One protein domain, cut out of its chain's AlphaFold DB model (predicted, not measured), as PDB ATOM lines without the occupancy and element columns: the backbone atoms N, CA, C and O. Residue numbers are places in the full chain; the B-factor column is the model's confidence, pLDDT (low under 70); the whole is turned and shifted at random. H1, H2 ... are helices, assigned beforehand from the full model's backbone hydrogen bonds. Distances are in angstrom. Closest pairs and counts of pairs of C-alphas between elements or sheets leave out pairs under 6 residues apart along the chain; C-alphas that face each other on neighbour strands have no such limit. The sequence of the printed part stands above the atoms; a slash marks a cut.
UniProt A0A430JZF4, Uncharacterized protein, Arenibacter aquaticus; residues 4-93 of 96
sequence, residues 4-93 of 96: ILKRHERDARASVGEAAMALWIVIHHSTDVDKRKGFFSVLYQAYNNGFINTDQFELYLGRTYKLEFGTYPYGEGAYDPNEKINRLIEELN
ATOM      1  N   ILE A   4      41.640 -22.206  65.427       83.00
ATOM      2  CA  ILE A   4      42.559 -22.806  64.443       83.00
ATOM      3  C   ILE A   4      42.396 -22.145  63.066       83.00
ATOM      4  O   ILE A   4      43.394 -21.769  62.459       83.00
ATOM      5  N   LEU A   5      41.154 -21.921  62.618       79.12
ATOM      6  CA  LEU A   5      40.868 -21.274  61.329       79.12
ATOM      7  C   LEU A   5      41.433 -19.845  61.287       79.12
ATOM      8  O   LEU A   5      42.131 -19.484  60.345       79.12
ATOM      9  N   LYS A   6      41.260 -19.083  62.376       83.44
ATOM     10  CA  LYS A   6      41.820 -17.726  62.509       83.44
ATOM     11  C   LYS A   6      43.352 -17.678  62.460       83.44
ATOM     12  O   LYS A   6      43.912 -16.647  62.106       83.44
ATOM     13  N   ARG A   7      44.055 -18.740  62.876       85.62
ATOM     14  CA  ARG A   7      45.524 -18.801  62.764       85.62
ATOM     15  C   ARG A   7      45.947 -19.000  61.315       85.62
ATOM     16  O   ARG A   7      46.703 -18.185  60.810       85.62
ATOM     17  N   HIS A   8      45.364 -19.991  60.646       89.00
ATOM     18  CA  HIS A   8      45.674 -20.298  59.251       89.00
ATOM     19  C   HIS A   8      45.427 -19.103  58.311       89.00
ATOM     20  O   HIS A   8      46.249 -18.809  57.450       89.00
ATOM     21  N   GLU A   9      44.330 -18.363  58.503       86.81
ATOM     22  CA  GLU A   9      44.040 -17.143  57.730       86.81
ATOM     23  C   GLU A   9      45.093 -16.042  57.931       86.81
ATOM     24  O   GLU A   9      45.453 -15.343  56.981       86.81
ATOM     25  N   ARG A  10      45.612 -15.884  59.158       88.25
ATOM     26  CA  ARG A  10      46.666 -14.901  59.453       88.25
ATOM     27  C   ARG A  10      47.992 -15.288  58.815       88.25
ATOM     28  O   ARG A  10      48.626 -14.424  58.216       88.25
ATOM     29  N   ASP A  11      48.370 -16.558  58.900       92.12
ATOM     30  CA  ASP A  11      49.623 -17.056  58.325       92.12
ATOM     31  C   ASP A  11      49.599 -16.937  56.793       92.12
ATOM     32  O   ASP A  11      50.549 -16.444  56.183       92.12
ATOM     33  N   ALA A  12      48.464 -17.272  56.169       90.12
ATOM     34  CA  ALA A  12      48.260 -17.072  54.737       90.12
ATOM     35  C   ALA A  12      48.366 -15.589  54.342       90.12
ATOM     36  O   ALA A  12      49.052 -15.253  53.377       90.12
ATOM     37  N   ARG A  13      47.740 -14.678  55.101       91.31
ATOM     38  CA  ARG A  13      47.839 -13.231  54.844       91.31
ATOM     39  C   ARG A  13      49.273 -12.715  54.986       91.31
ATOM     40  O   ARG A  13      49.680 -11.881  54.181       91.31
ATOM     41  N   ALA A  14      50.021 -13.191  55.982       90.62
ATOM     42  CA  ALA A  14      51.421 -12.818  56.178       90.62
ATOM     43  C   ALA A  14      52.281 -13.249  54.983       90.62
ATOM     44  O   ALA A  14      52.973 -12.414  54.404       90.62
ATOM     45  N   SER A  15      52.142 -14.502  54.540       93.75
ATOM     46  CA  SER A  15      52.860 -15.025  53.371       93.75
ATOM     47  C   SER A  15      52.545 -14.247  52.083       93.75
ATOM     48  O   SER A  15      53.451 -13.915  51.317       93.75
ATOM     49  N   VAL A  16      51.278 -13.879  51.861       93.00
ATOM     50  CA  VAL A  16      50.885 -13.019  50.728       93.00
ATOM     51  C   VAL A  16      51.534 -11.635  50.827       93.00
ATOM     52  O   VAL A  16      52.011 -11.108  49.821       93.00
ATOM     53  N   GLY A  17      51.583 -11.053  52.028       91.81
ATOM     54  CA  GLY A  17      52.240  -9.768  52.266       91.81
ATOM     55  C   GLY A  17      53.740  -9.802  51.965       91.81
ATOM     56  O   GLY A  17      54.245  -8.926  51.269       91.81
ATOM     57  N   GLU A  18      54.442 -10.842  52.415       94.56
ATOM     58  CA  GLU A  18      55.866 -11.045  52.122       94.56
ATOM     59  C   GLU A  18      56.126 -11.179  50.617       94.56
ATOM     60  O   GLU A  18      57.037 -10.542  50.083       94.56
ATOM     61  N   ALA A  19      55.289 -11.944  49.912       94.62
ATOM     62  CA  ALA A  19      55.384 -12.097  48.463       94.62
ATOM     63  C   ALA A  19      55.151 -10.767  47.723       94.62
ATOM     64  O   ALA A  19      55.900 -10.434  46.802       94.62
ATOM     65  N   ALA A  20      54.155  -9.981  48.141       95.31
ATOM     66  CA  ALA A  20      53.880  -8.663  47.575       95.31
ATOM     67  C   ALA A  20      55.053  -7.689  47.783       95.31
ATOM     68  O   ALA A  20      55.452  -6.993  46.847       95.31
ATOM     69  N   MET A  21      55.648  -7.687  48.978       95.56
ATOM     70  CA  MET A  21      56.827  -6.878  49.293       95.56
ATOM     71  C   MET A  21      58.045  -7.280  48.461       95.56
ATOM     72  O   MET A  21      58.696  -6.419  47.867       95.56
ATOM     73  N   ALA A  22      58.339  -8.579  48.368       96.19
ATOM     74  CA  ALA A  22      59.438  -9.082  47.547       96.19
ATOM     75  C   ALA A  22      59.258  -8.694  46.071       96.19
ATOM     76  O   ALA A  22      60.197  -8.222  45.426       96.19
ATOM     77  N   LEU A  23      58.034  -8.825  45.550       95.19
ATOM     78  CA  LEU A  23      57.711  -8.428  44.186       95.19
ATOM     79  C   LEU A  23      57.903  -6.922  43.975       95.19
ATOM     80  O   LEU A  23      58.533  -6.523  42.995       95.19
ATOM     81  N   TRP A  24      57.420  -6.084  44.895       97.75
ATOM     82  CA  TRP A  24      57.619  -4.638  44.823       97.75
ATOM     83  C   TRP A  24      59.108  -4.270  44.793       97.75
ATOM     84  O   TRP A  24      59.515  -3.497  43.924       97.75
ATOM     85  N   ILE A  25      59.939  -4.876  45.657       96.56
ATOM     86  CA  ILE A  25      61.398  -4.659  45.677       96.56
ATOM     87  C   ILE A  25      62.005  -4.954  44.302       96.56
ATOM     88  O   ILE A  25      62.744  -4.127  43.767       96.56
ATOM     89  N   VAL A  26      61.686  -6.105  43.709       97.75
ATOM     90  CA  VAL A  26      62.244  -6.518  42.412       97.75
ATOM     91  C   VAL A  26      61.776  -5.597  41.285       97.75
ATOM     92  O   VAL A  26      62.584  -5.124  40.481       97.75
ATOM     93  N   ILE A  27      60.473  -5.324  41.213       98.06
ATOM     94  CA  ILE A  27      59.888  -4.583  40.093       98.06
ATOM     95  C   ILE A  27      60.255  -3.098  40.148       98.06
ATOM     96  O   ILE A  27      60.636  -2.535  39.122       98.06
ATOM     97  N   HIS A  28      60.225  -2.453  41.321       95.81
ATOM     98  CA  HIS A  28      60.533  -1.023  41.410       95.81
ATOM     99  C   HIS A  28      62.024  -0.697  41.174       95.81
ATOM    100  O   HIS A  28      62.351   0.474  40.933       95.81
ATOM    101  N   HIS A  29      62.920  -1.691  41.226       96.94
ATOM    102  CA  HIS A  29      64.343  -1.550  40.884       96.94
ATOM    103  C   HIS A  29      64.671  -1.889  39.425       96.94
ATOM    104  O   HIS A  29      65.727  -1.489  38.942       96.94
ATOM    105  N   SER A  30      63.791  -2.580  38.698       97.69
ATOM    106  CA  SER A  30      64.001  -2.861  37.273       97.69
ATOM    107  C   SER A  30      64.107  -1.563  36.465       97.69
ATOM    108  O   SER A  30      63.404  -0.611  36.762       97.69
ATOM    109  N   THR A  31      64.943  -1.471  35.436       97.62
ATOM    110  CA  THR A  31      64.969  -0.298  34.533       97.62
ATOM    111  C   THR A  31      64.052  -0.453  33.319       97.62
ATOM    112  O   THR A  31      63.883   0.496  32.563       97.62
ATOM    113  N   ASP A  32      63.446  -1.628  33.147       98.19
ATOM    114  CA  ASP A  32      62.534  -1.956  32.053       98.19
ATOM    115  C   ASP A  32      61.129  -1.415  32.357       98.19
ATOM    116  O   ASP A  32      60.488  -1.813  33.339       98.19
ATOM    117  N   VAL A  33      60.663  -0.475  31.533       97.75
ATOM    118  CA  VAL A  33      59.367   0.181  31.733       97.75
ATOM    119  C   VAL A  33      58.203  -0.742  31.394       97.75
ATOM    120  O   VAL A  33      57.242  -0.799  32.164       97.75
ATOM    121  N   ASP A  34      58.295  -1.522  30.322       97.56
ATOM    122  CA  ASP A  34      57.229  -2.442  29.924       97.56
ATOM    123  C   ASP A  34      57.022  -3.517  30.986       97.56
ATOM    124  O   ASP A  34      55.887  -3.811  31.371       97.56
ATOM    125  N   LYS A  35      58.115  -4.027  31.564       97.56
ATOM    126  CA  LYS A  35      58.045  -4.927  32.718       97.56
ATOM    127  C   LYS A  35      57.339  -4.264  33.897       97.56
ATOM    128  O   LYS A  35      56.435  -4.859  34.480       97.56
ATOM    129  N   ARG A  36      57.706  -3.032  34.257       98.00
ATOM    130  CA  ARG A  36      57.050  -2.298  35.356       98.00
ATOM    131  C   ARG A  36      55.555  -2.132  35.117       98.00
ATOM    132  O   ARG A  36      54.784  -2.415  36.032       98.00
ATOM    133  N   LYS A  37      55.147  -1.711  33.915       97.56
ATOM    134  CA  LYS A  37      53.734  -1.544  33.535       97.56
ATOM    135  C   LYS A  37      52.996  -2.889  33.530       97.56
ATOM    136  O   LYS A  37      51.874  -2.973  34.017       97.56
ATOM    137  N   GLY A  38      53.645  -3.966  33.082       97.25
ATOM    138  CA  GLY A  38      53.089  -5.324  33.075       97.25
ATOM    139  C   GLY A  38      52.741  -5.874  34.464       97.25
ATOM    140  O   GLY A  38      51.797  -6.649  34.595       97.25
ATOM    141  N   PHE A  39      53.445  -5.432  35.511       97.31
ATOM    142  CA  PHE A  39      53.166  -5.797  36.907       97.31
ATOM    143  C   PHE A  39      52.252  -4.806  37.648       97.31
ATOM    144  O   PHE A  39      51.965  -5.018  38.829       97.31
ATOM    145  N   PHE A  40      51.766  -3.750  36.983       97.50
ATOM    146  CA  PHE A  40      50.944  -2.714  37.614       97.50
ATOM    147  C   PHE A  40      49.728  -3.287  38.345       97.50
ATOM    148  O   PHE A  40      49.513  -2.961  39.508       97.50
ATOM    149  N   SER A  41      48.957  -4.170  37.703       96.81
ATOM    150  CA  SER A  41      47.724  -4.718  38.286       96.81
ATOM    151  C   SER A  41      47.975  -5.459  39.602       96.81
ATOM    152  O   SER A  41      47.215  -5.302  40.556       96.81
ATOM    153  N   VAL A  42      49.071  -6.219  39.675       96.25
ATOM    154  CA  VAL A  42      49.464  -6.969  40.873       96.25
ATOM    155  C   VAL A  42      49.873  -6.017  41.994       96.25
ATOM    156  O   VAL A  42      49.415  -6.161  43.127       96.25
ATOM    157  N   LEU A  43      50.700  -5.015  41.686       97.19
ATOM    158  CA  LEU A  43      51.147  -4.037  42.680       97.19
ATOM    159  C   LEU A  43      50.007  -3.121  43.141       97.19
ATOM    160  O   LEU A  43      49.934  -2.793  44.321       97.19
ATOM    161  N   TYR A  44      49.074  -2.767  42.258       97.12
ATOM    162  CA  TYR A  44      47.895  -1.982  42.614       97.12
ATOM    163  C   TYR A  44      46.963  -2.751  43.557       97.12
ATOM    164  O   TYR A  44      46.487  -2.201  44.548       97.12
ATOM    165  N   GLN A  45      46.758  -4.052  43.325       96.69
ATOM    166  CA  GLN A  45      46.031  -4.902  44.272       96.69
ATOM    167  C   GLN A  45      46.761  -5.026  45.613       96.69
ATOM    168  O   GLN A  45      46.123  -4.969  46.663       96.69
ATOM    169  N   ALA A  46      48.089  -5.171  45.603       96.94
ATOM    170  CA  ALA A  46      48.880  -5.189  46.830       96.94
ATOM    171  C   ALA A  46      48.736  -3.881  47.627       96.94
ATOM    172  O   ALA A  46      48.591  -3.933  48.849       96.94
ATOM    173  N   TYR A  47      48.713  -2.736  46.939       97.00
ATOM    174  CA  TYR A  47      48.478  -1.421  47.533       97.00
ATOM    175  C   TYR A  47      47.078  -1.326  48.151       97.00
ATOM    176  O   TYR A  47      46.950  -1.072  49.347       97.00
ATOM    177  N   ASN A  48      46.034  -1.646  47.383       96.06
ATOM    178  CA  ASN A  48      44.644  -1.604  47.854       96.06
ATOM    179  C   ASN A  48      44.383  -2.542  49.047       96.06
ATOM    180  O   ASN A  48      43.529  -2.265  49.886       96.06
ATOM    181  N   ASN A  49      45.127  -3.648  49.144       95.88
ATOM    182  CA  ASN A  49      45.028  -4.606  50.248       95.88
ATOM    183  C   ASN A  49      45.901  -4.250  51.468       95.88
ATOM    184  O   ASN A  49      45.874  -4.983  52.469       95.88
ATOM    185  N   GLY A  50      46.676  -3.163  51.391       96.19
ATOM    186  CA  GLY A  50      47.566  -2.684  52.449       96.19
ATOM    187  C   GLY A  50      48.836  -3.518  52.637       96.19
ATOM    188  O   GLY A  50      49.428  -3.477  53.713       96.19
ATOM    189  N   PHE A  51      49.239  -4.307  51.635       97.38
ATOM    190  CA  PHE A  51      50.496  -5.069  51.674       97.38
ATOM    191  C   PHE A  51      51.710  -4.227  51.284       97.38
ATOM    192  O   PHE A  51      52.809  -4.499  51.757       97.38
ATOM    193  N   ILE A  52      51.502  -3.202  50.456       97.12
ATOM    194  CA  ILE A  52      52.458  -2.117  50.232       97.12
ATOM    195  C   ILE A  52      51.784  -0.798  50.598       97.12
ATOM    196  O   ILE A  52      50.581  -0.632  50.387       97.12
ATOM    197  N   ASN A  53      52.539   0.125  51.180       96.44
ATOM    198  CA  ASN A  53      52.015   1.409  51.627       96.44
ATOM    199  C   ASN A  53      52.022   2.461  50.503       96.44
ATOM    200  O   ASN A  53      52.549   2.241  49.408       96.44
ATOM    201  N   THR A  54      51.422   3.612  50.791       95.25
ATOM    202  CA  THR A  54      51.308   4.745  49.866       95.25
ATOM    203  C   THR A  54      52.666   5.201  49.334       95.25
ATOM    204  O   THR A  54      52.833   5.265  48.119       95.25
ATOM    205  N   ASP A  55      53.658   5.413  50.203       93.69
ATOM    206  CA  ASP A  55      54.996   5.875  49.800       93.69
ATOM    207  C   ASP A  55      55.691   4.885  48.853       93.69
ATOM    208  O   ASP A  55      56.331   5.270  47.873       93.69
ATOM    209  N   GLN A  56      55.554   3.584  49.119       96.56
ATOM    210  CA  GLN A  56      56.104   2.518  48.282       96.56
ATOM    211  C   GLN A  56      55.440   2.495  46.905       96.56
ATOM    212  O   GLN A  56      56.127   2.386  45.879       96.56
ATOM    213  N   PHE A  57      54.112   2.590  46.863       97.50
ATOM    214  CA  PHE A  57      53.373   2.570  45.607       97.50
ATOM    215  C   PHE A  57      53.638   3.831  44.775       97.50
ATOM    216  O   PHE A  57      53.927   3.738  43.580       97.50
ATOM    217  N   GLU A  58      53.668   4.997  45.421       94.69
ATOM    218  CA  GLU A  58      54.039   6.266  44.800       94.69
ATOM    219  C   GLU A  58      55.471   6.227  44.249       94.69
ATOM    220  O   GLU A  58      55.706   6.629  43.108       94.69
ATOM    221  N   LEU A  59      56.435   5.684  45.003       94.88
ATOM    222  CA  LEU A  59      57.819   5.548  44.544       94.88
ATOM    223  C   LEU A  59      57.915   4.687  43.281       94.88
ATOM    224  O   LEU A  59      58.669   5.016  42.358       94.88
ATOM    225  N   TYR A  60      57.165   3.585  43.235       97.44
ATOM    226  CA  TYR A  60      57.080   2.726  42.058       97.44
ATOM    227  C   TYR A  60      56.538   3.498  40.846       97.44
ATOM    228  O   TYR A  60      57.191   3.497  39.796       97.44
ATOM    229  N   LEU A  61      55.411   4.200  40.989       96.69
ATOM    230  CA  LEU A  61      54.800   4.968  39.901       96.69
ATOM    231  C   LEU A  61      55.700   6.122  39.447       96.69
ATOM    232  O   LEU A  61      56.000   6.241  38.263       96.69
ATOM    233  N   GLY A  62      56.221   6.917  40.381       95.19
ATOM    234  CA  GLY A  62      57.065   8.072  40.076       95.19
ATOM    235  C   GLY A  62      58.381   7.691  39.395       95.19
ATOM    236  O   GLY A  62      58.826   8.371  38.469       95.19
ATOM    237  N   ARG A  63      59.007   6.571  39.789       96.00
ATOM    238  CA  ARG A  63      60.194   6.054  39.081       96.00
ATOM    239  C   ARG A  63      59.849   5.511  37.700       96.00
ATOM    240  O   ARG A  63      60.649   5.677  36.787       96.00
ATOM    241  N   THR A  64      58.686   4.883  37.547       97.69
ATOM    242  CA  THR A  64      58.219   4.393  36.243       97.69
ATOM    243  C   THR A  64      57.960   5.560  35.292       97.69
ATOM    244  O   THR A  64      58.474   5.546  34.180       97.69
ATOM    245  N   TYR A  65      57.297   6.620  35.765       96.88
ATOM    246  CA  TYR A  65      57.123   7.876  35.031       96.88
ATOM    247  C   TYR A  65      58.463   8.469  34.596       96.88
ATOM    248  O   TYR A  65      58.658   8.786  33.427       96.88
ATOM    249  N   LYS A  66      59.430   8.562  35.519       95.75
ATOM    250  CA  LYS A  66      60.758   9.095  35.196       95.75
ATOM    251  C   LYS A  66      61.481   8.287  34.122       95.75
ATOM    252  O   LYS A  66      62.192   8.874  33.316       95.75
ATOM    253  N   LEU A  67      61.345   6.963  34.134       97.06
ATOM    254  CA  LEU A  67      61.956   6.111  33.114       97.06
ATOM    255  C   LEU A  67      61.275   6.273  31.749       97.06
ATOM    256  O   LEU A  67      61.975   6.302  30.746       97.06
ATOM    257  N   GLU A  68      59.948   6.420  31.717       96.94
ATOM    258  CA  GLU A  68      59.176   6.620  30.483       96.94
ATOM    259  C   GLU A  68      59.450   7.991  29.843       96.94
ATOM    260  O   GLU A  68      59.697   8.090  28.645       96.94
ATOM    261  N   PHE A  69      59.420   9.060  30.644       95.25
ATOM    262  CA  PHE A  69      59.391  10.440  30.147       95.25
ATOM    263  C   PHE A  69      60.687  11.223  30.402       95.25
ATOM    264  O   PHE A  69      60.778  12.410  30.087       95.25
ATOM    265  N   GLY A  70      61.693  10.603  31.026       94.25
ATOM    266  CA  GLY A  70      63.006  11.203  31.296       94.25
ATOM    267  C   GLY A  70      63.038  12.267  32.405       94.25
ATOM    268  O   GLY A  70      64.118  12.702  32.805       94.25
ATOM    269  N   THR A  71      61.889  12.671  32.951       88.75
ATOM    270  CA  THR A  71      61.773  13.696  34.002       88.75
ATOM    271  C   THR A  71      60.999  13.165  35.202       88.75
ATOM    272  O   THR A  71      60.125  12.315  35.062       88.75
ATOM    273  N   TYR A  72      61.342  13.619  36.413       83.00
ATOM    274  CA  TYR A  72      60.546  13.255  37.588       83.00
ATOM    275  C   TYR A  72      59.232  14.049  37.565       83.00
ATOM    276  O   TYR A  72      59.275  15.237  37.234       83.00
ATOM    277  N   PRO A  73      58.087  13.431  37.897       76.06
ATOM    278  CA  PRO A  73      56.794  14.100  37.828       76.06
ATOM    279  C   PRO A  73      56.780  15.368  38.693       76.06
ATOM    280  O   PRO A  73      57.092  15.321  39.886       76.06
ATOM    281  N   TYR A  74      56.401  16.492  38.084       69.81
ATOM    282  CA  TYR A  74      56.238  17.806  38.709       69.81
ATOM    283  C   TYR A  74      54.808  18.304  38.443       69.81
ATOM    284  O   TYR A  74      54.274  18.062  37.367       69.81
ATOM    285  N   GLY A  75      54.159  18.957  39.412       64.75
ATOM    286  CA  GLY A  75      52.795  19.482  39.242       64.75
ATOM    287  C   GLY A  75      52.029  19.672  40.555       64.75
ATOM    288  O   GLY A  75      52.503  19.246  41.612       64.75
ATOM    289  N   GLU A  76      50.847  20.295  40.472       52.78
ATOM    290  CA  GLU A  76      49.888  20.471  41.580       52.78
ATOM    291  C   GLU A  76      49.515  19.121  42.231       52.78
ATOM    292  O   GLU A  76      49.610  18.070  41.590       52.78
ATOM    293  N   GLY A  77      49.175  19.128  43.526       55.88
ATOM    294  CA  GLY A  77      48.929  17.900  44.303       55.88
ATOM    295  C   GLY A  77      50.193  17.218  44.847       55.88
ATOM    296  O   GLY A  77      50.127  16.110  45.364       55.88
ATOM    297  N   ALA A  78      51.368  17.866  44.790       59.09
ATOM    298  CA  ALA A  78      52.628  17.317  45.322       59.09
ATOM    299  C   ALA A  78      52.596  16.961  46.826       59.09
ATOM    300  O   ALA A  78      53.497  16.270  47.301       59.09
ATOM    301  N   TYR A  79      51.577  17.433  47.551       66.38
ATOM    302  CA  TYR A  79      51.372  17.206  48.979       66.38
ATOM    303  C   TYR A  79      50.225  16.231  49.299       66.38
ATOM    304  O   TYR A  79      50.140  15.810  50.450       66.38
ATOM    305  N   ASP A  80      49.379  15.855  48.324       85.94
ATOM    306  CA  ASP A  80      48.362  14.806  48.492       85.94
ATOM    307  C   ASP A  80      48.796  13.532  47.738       85.94
ATOM    308  O   ASP A  80      48.784  13.490  46.500       85.94
ATOM    309  N   PRO A  81      49.182  12.467  48.462       83.88
ATOM    310  CA  PRO A  81      49.635  11.231  47.835       83.88
ATOM    311  C   PRO A  81      48.587  10.549  46.943       83.88
ATOM    312  O   PRO A  81      48.947   9.917  45.951       83.88
ATOM    313  N   ASN A  82      47.291  10.670  47.251       87.56
ATOM    314  CA  ASN A  82      46.231  10.034  46.466       87.56
ATOM    315  C   ASN A  82      46.019  10.754  45.133       87.56
ATOM    316  O   ASN A  82      45.903  10.096  44.097       87.56
ATOM    317  N   GLU A  83      46.008  12.089  45.139       89.50
ATOM    318  CA  GLU A  83      45.945  12.878  43.901       89.50
ATOM    319  C   GLU A  83      47.143  12.569  43.001       89.50
ATOM    320  O   GLU A  83      46.984  12.295  41.807       89.50
ATOM    321  N   LYS A  84      48.343  12.515  43.590       89.19
ATOM    322  CA  LYS A  84      49.572  12.179  42.869       89.19
ATOM    323  C   LYS A  84      49.538  10.768  42.280       89.19
ATOM    324  O   LYS A  84      49.905  10.597  41.118       89.19
ATOM    325  N   ILE A  85      49.093   9.765  43.038       93.25
ATOM    326  CA  ILE A  85      48.938   8.387  42.546       93.25
ATOM    327  C   ILE A  85      47.962   8.339  41.367       93.25
ATOM    328  O   ILE A  85      48.292   7.755  40.334       93.25
ATOM    329  N   ASN A  86      46.792   8.972  41.489       92.31
ATOM    330  CA  ASN A  86      45.778   8.972  40.431       92.31
ATOM    331  C   ASN A  86      46.300   9.620  39.147       92.31
ATOM    332  O   ASN A  86      46.177   9.027  38.073       92.31
ATOM    333  N   ARG A  87      46.961  10.778  39.262       91.25
ATOM    334  CA  ARG A  87      47.598  11.449  38.125       91.25
ATOM    335  C   ARG A  87      48.637  10.551  37.451       91.25
ATOM    336  O   ARG A  87      48.605  10.384  36.237       91.25
ATOM    337  N   LEU A  88      49.524   9.922  38.225       93.88
ATOM    338  CA  LEU A  88      50.559   9.045  37.667       93.88
ATOM    339  C   LEU A  88      49.975   7.818  36.958       93.88
ATOM    340  O   LEU A  88      50.509   7.406  35.934       93.88
ATOM    341  N   ILE A  89      48.890   7.232  37.477       95.75
ATOM    342  CA  ILE A  89      48.181   6.120  36.822       95.75
ATOM    343  C   ILE A  89      47.613   6.558  35.466       95.75
ATOM    344  O   ILE A  89      47.673   5.793  34.501       95.75
ATOM    345  N   GLU A  90      47.064   7.769  35.392       93.88
ATOM    346  CA  GLU A  90      46.531   8.348  34.156       93.88
ATOM    347  C   GLU A  90      47.633   8.638  33.138       93.88
ATOM    348  O   GLU A  90      47.562   8.154  32.010       93.88
ATOM    349  N   GLU A  91      48.679   9.357  33.543       93.25
ATOM    350  CA  GLU A  91      49.790   9.748  32.669       93.25
ATOM    351  C   GLU A  91      50.580   8.541  32.140       93.25
ATOM    352  O   GLU A  91      51.031   8.538  30.997       93.25
ATOM    353  N   LEU A  92      50.720   7.484  32.948       95.38
ATOM    354  CA  LEU A  92      51.354   6.228  32.537       95.38
ATOM    355  C   LEU A  92      50.427   5.308  31.726       95.38
ATOM    356  O   LEU A  92      50.869   4.233  31.310       95.38
ATOM    357  N   ASN A  93      49.168   5.703  31.513       95.88
ATOM    358  CA  ASN A  93      48.137   4.923  30.832       95.88
ATOM    359  C   ASN A  93      47.956   3.512  31.432       95.88
ATOM    360  O   ASN A  93      47.952   2.500  30.731       95.88
TER     361      ASN A  93
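What this domain is: This is residues 4 to 93 of the 96 residues of an uncharacterized protein of Arenibacter aquaticus (UniProt A0A430JZF4). The long helix H1 reaches out of a small helical body, and its residues 4 to 12 stick out as a free arm. In the body, H4 is packed on by the other four helices: H5 runs beside it, while H2, H3 and residues 24 to 28 of H1 pack on it apart from H5. The printed part has 90 residues with five named helices, H1 to H5 in chain order, and no named strand: all helix. It is only just compact, close to loose, with a radius of gyration of the C-alphas of 14.6 A, and elongated, spanning 51 by 27 by 17 A.

How they stand to each other: H1, residues 4 to 29, touches H4, residues 54 to 69, with residues 24 to 28 alone, the same way at a shallow tilt of 28 degrees; the closest C-alphas, of His 28 and Tyr 60, are 5.1 A apart. With residues 17 to 24 alone H1 touches H3, residues 40 to 48, opposite ways at a steep tilt of 48 degrees, closest at the C-alphas of Ala 20 and Ala 46, 6.1 A. H3 and H4 form a helical hairpin, closest at the C-alphas of Tyr 47 and Phe 57, 6.6 A. H2, residues 33 to 38, touches H4, closest at the C-alphas of Val 33 and Thr 64, 6.3 A. H5, residues 81 to 91, touches H4, the same way at a shallow tilt of 30 degrees, closest at the C-alphas of Glu 58 and Ile 85, 6.0 A. Every O i to N i+4 pair is within hydrogen-bond range in H2, H3, H4 and H5, and 21 of 22 in H1.

Where its parts are: H1 begins at C-alpha 4 (42.559, -22.806, 64.443) and is 38.5 A long; H4 is 22.1 A, H5 15.2 A, H3 12.1 A and H2 8.5 A. H5 ends at C-alpha 91 (49.790, 9.748, 32.669).

The domain as a whole: The C-alphas farthest apart, of Ile 4 and Gly 70, are 51.7 A apart. The printed part has no cut; the link from H4 to H5 is long, with 11 residues, and within it residues 74 to 79 have pLDDT under 70.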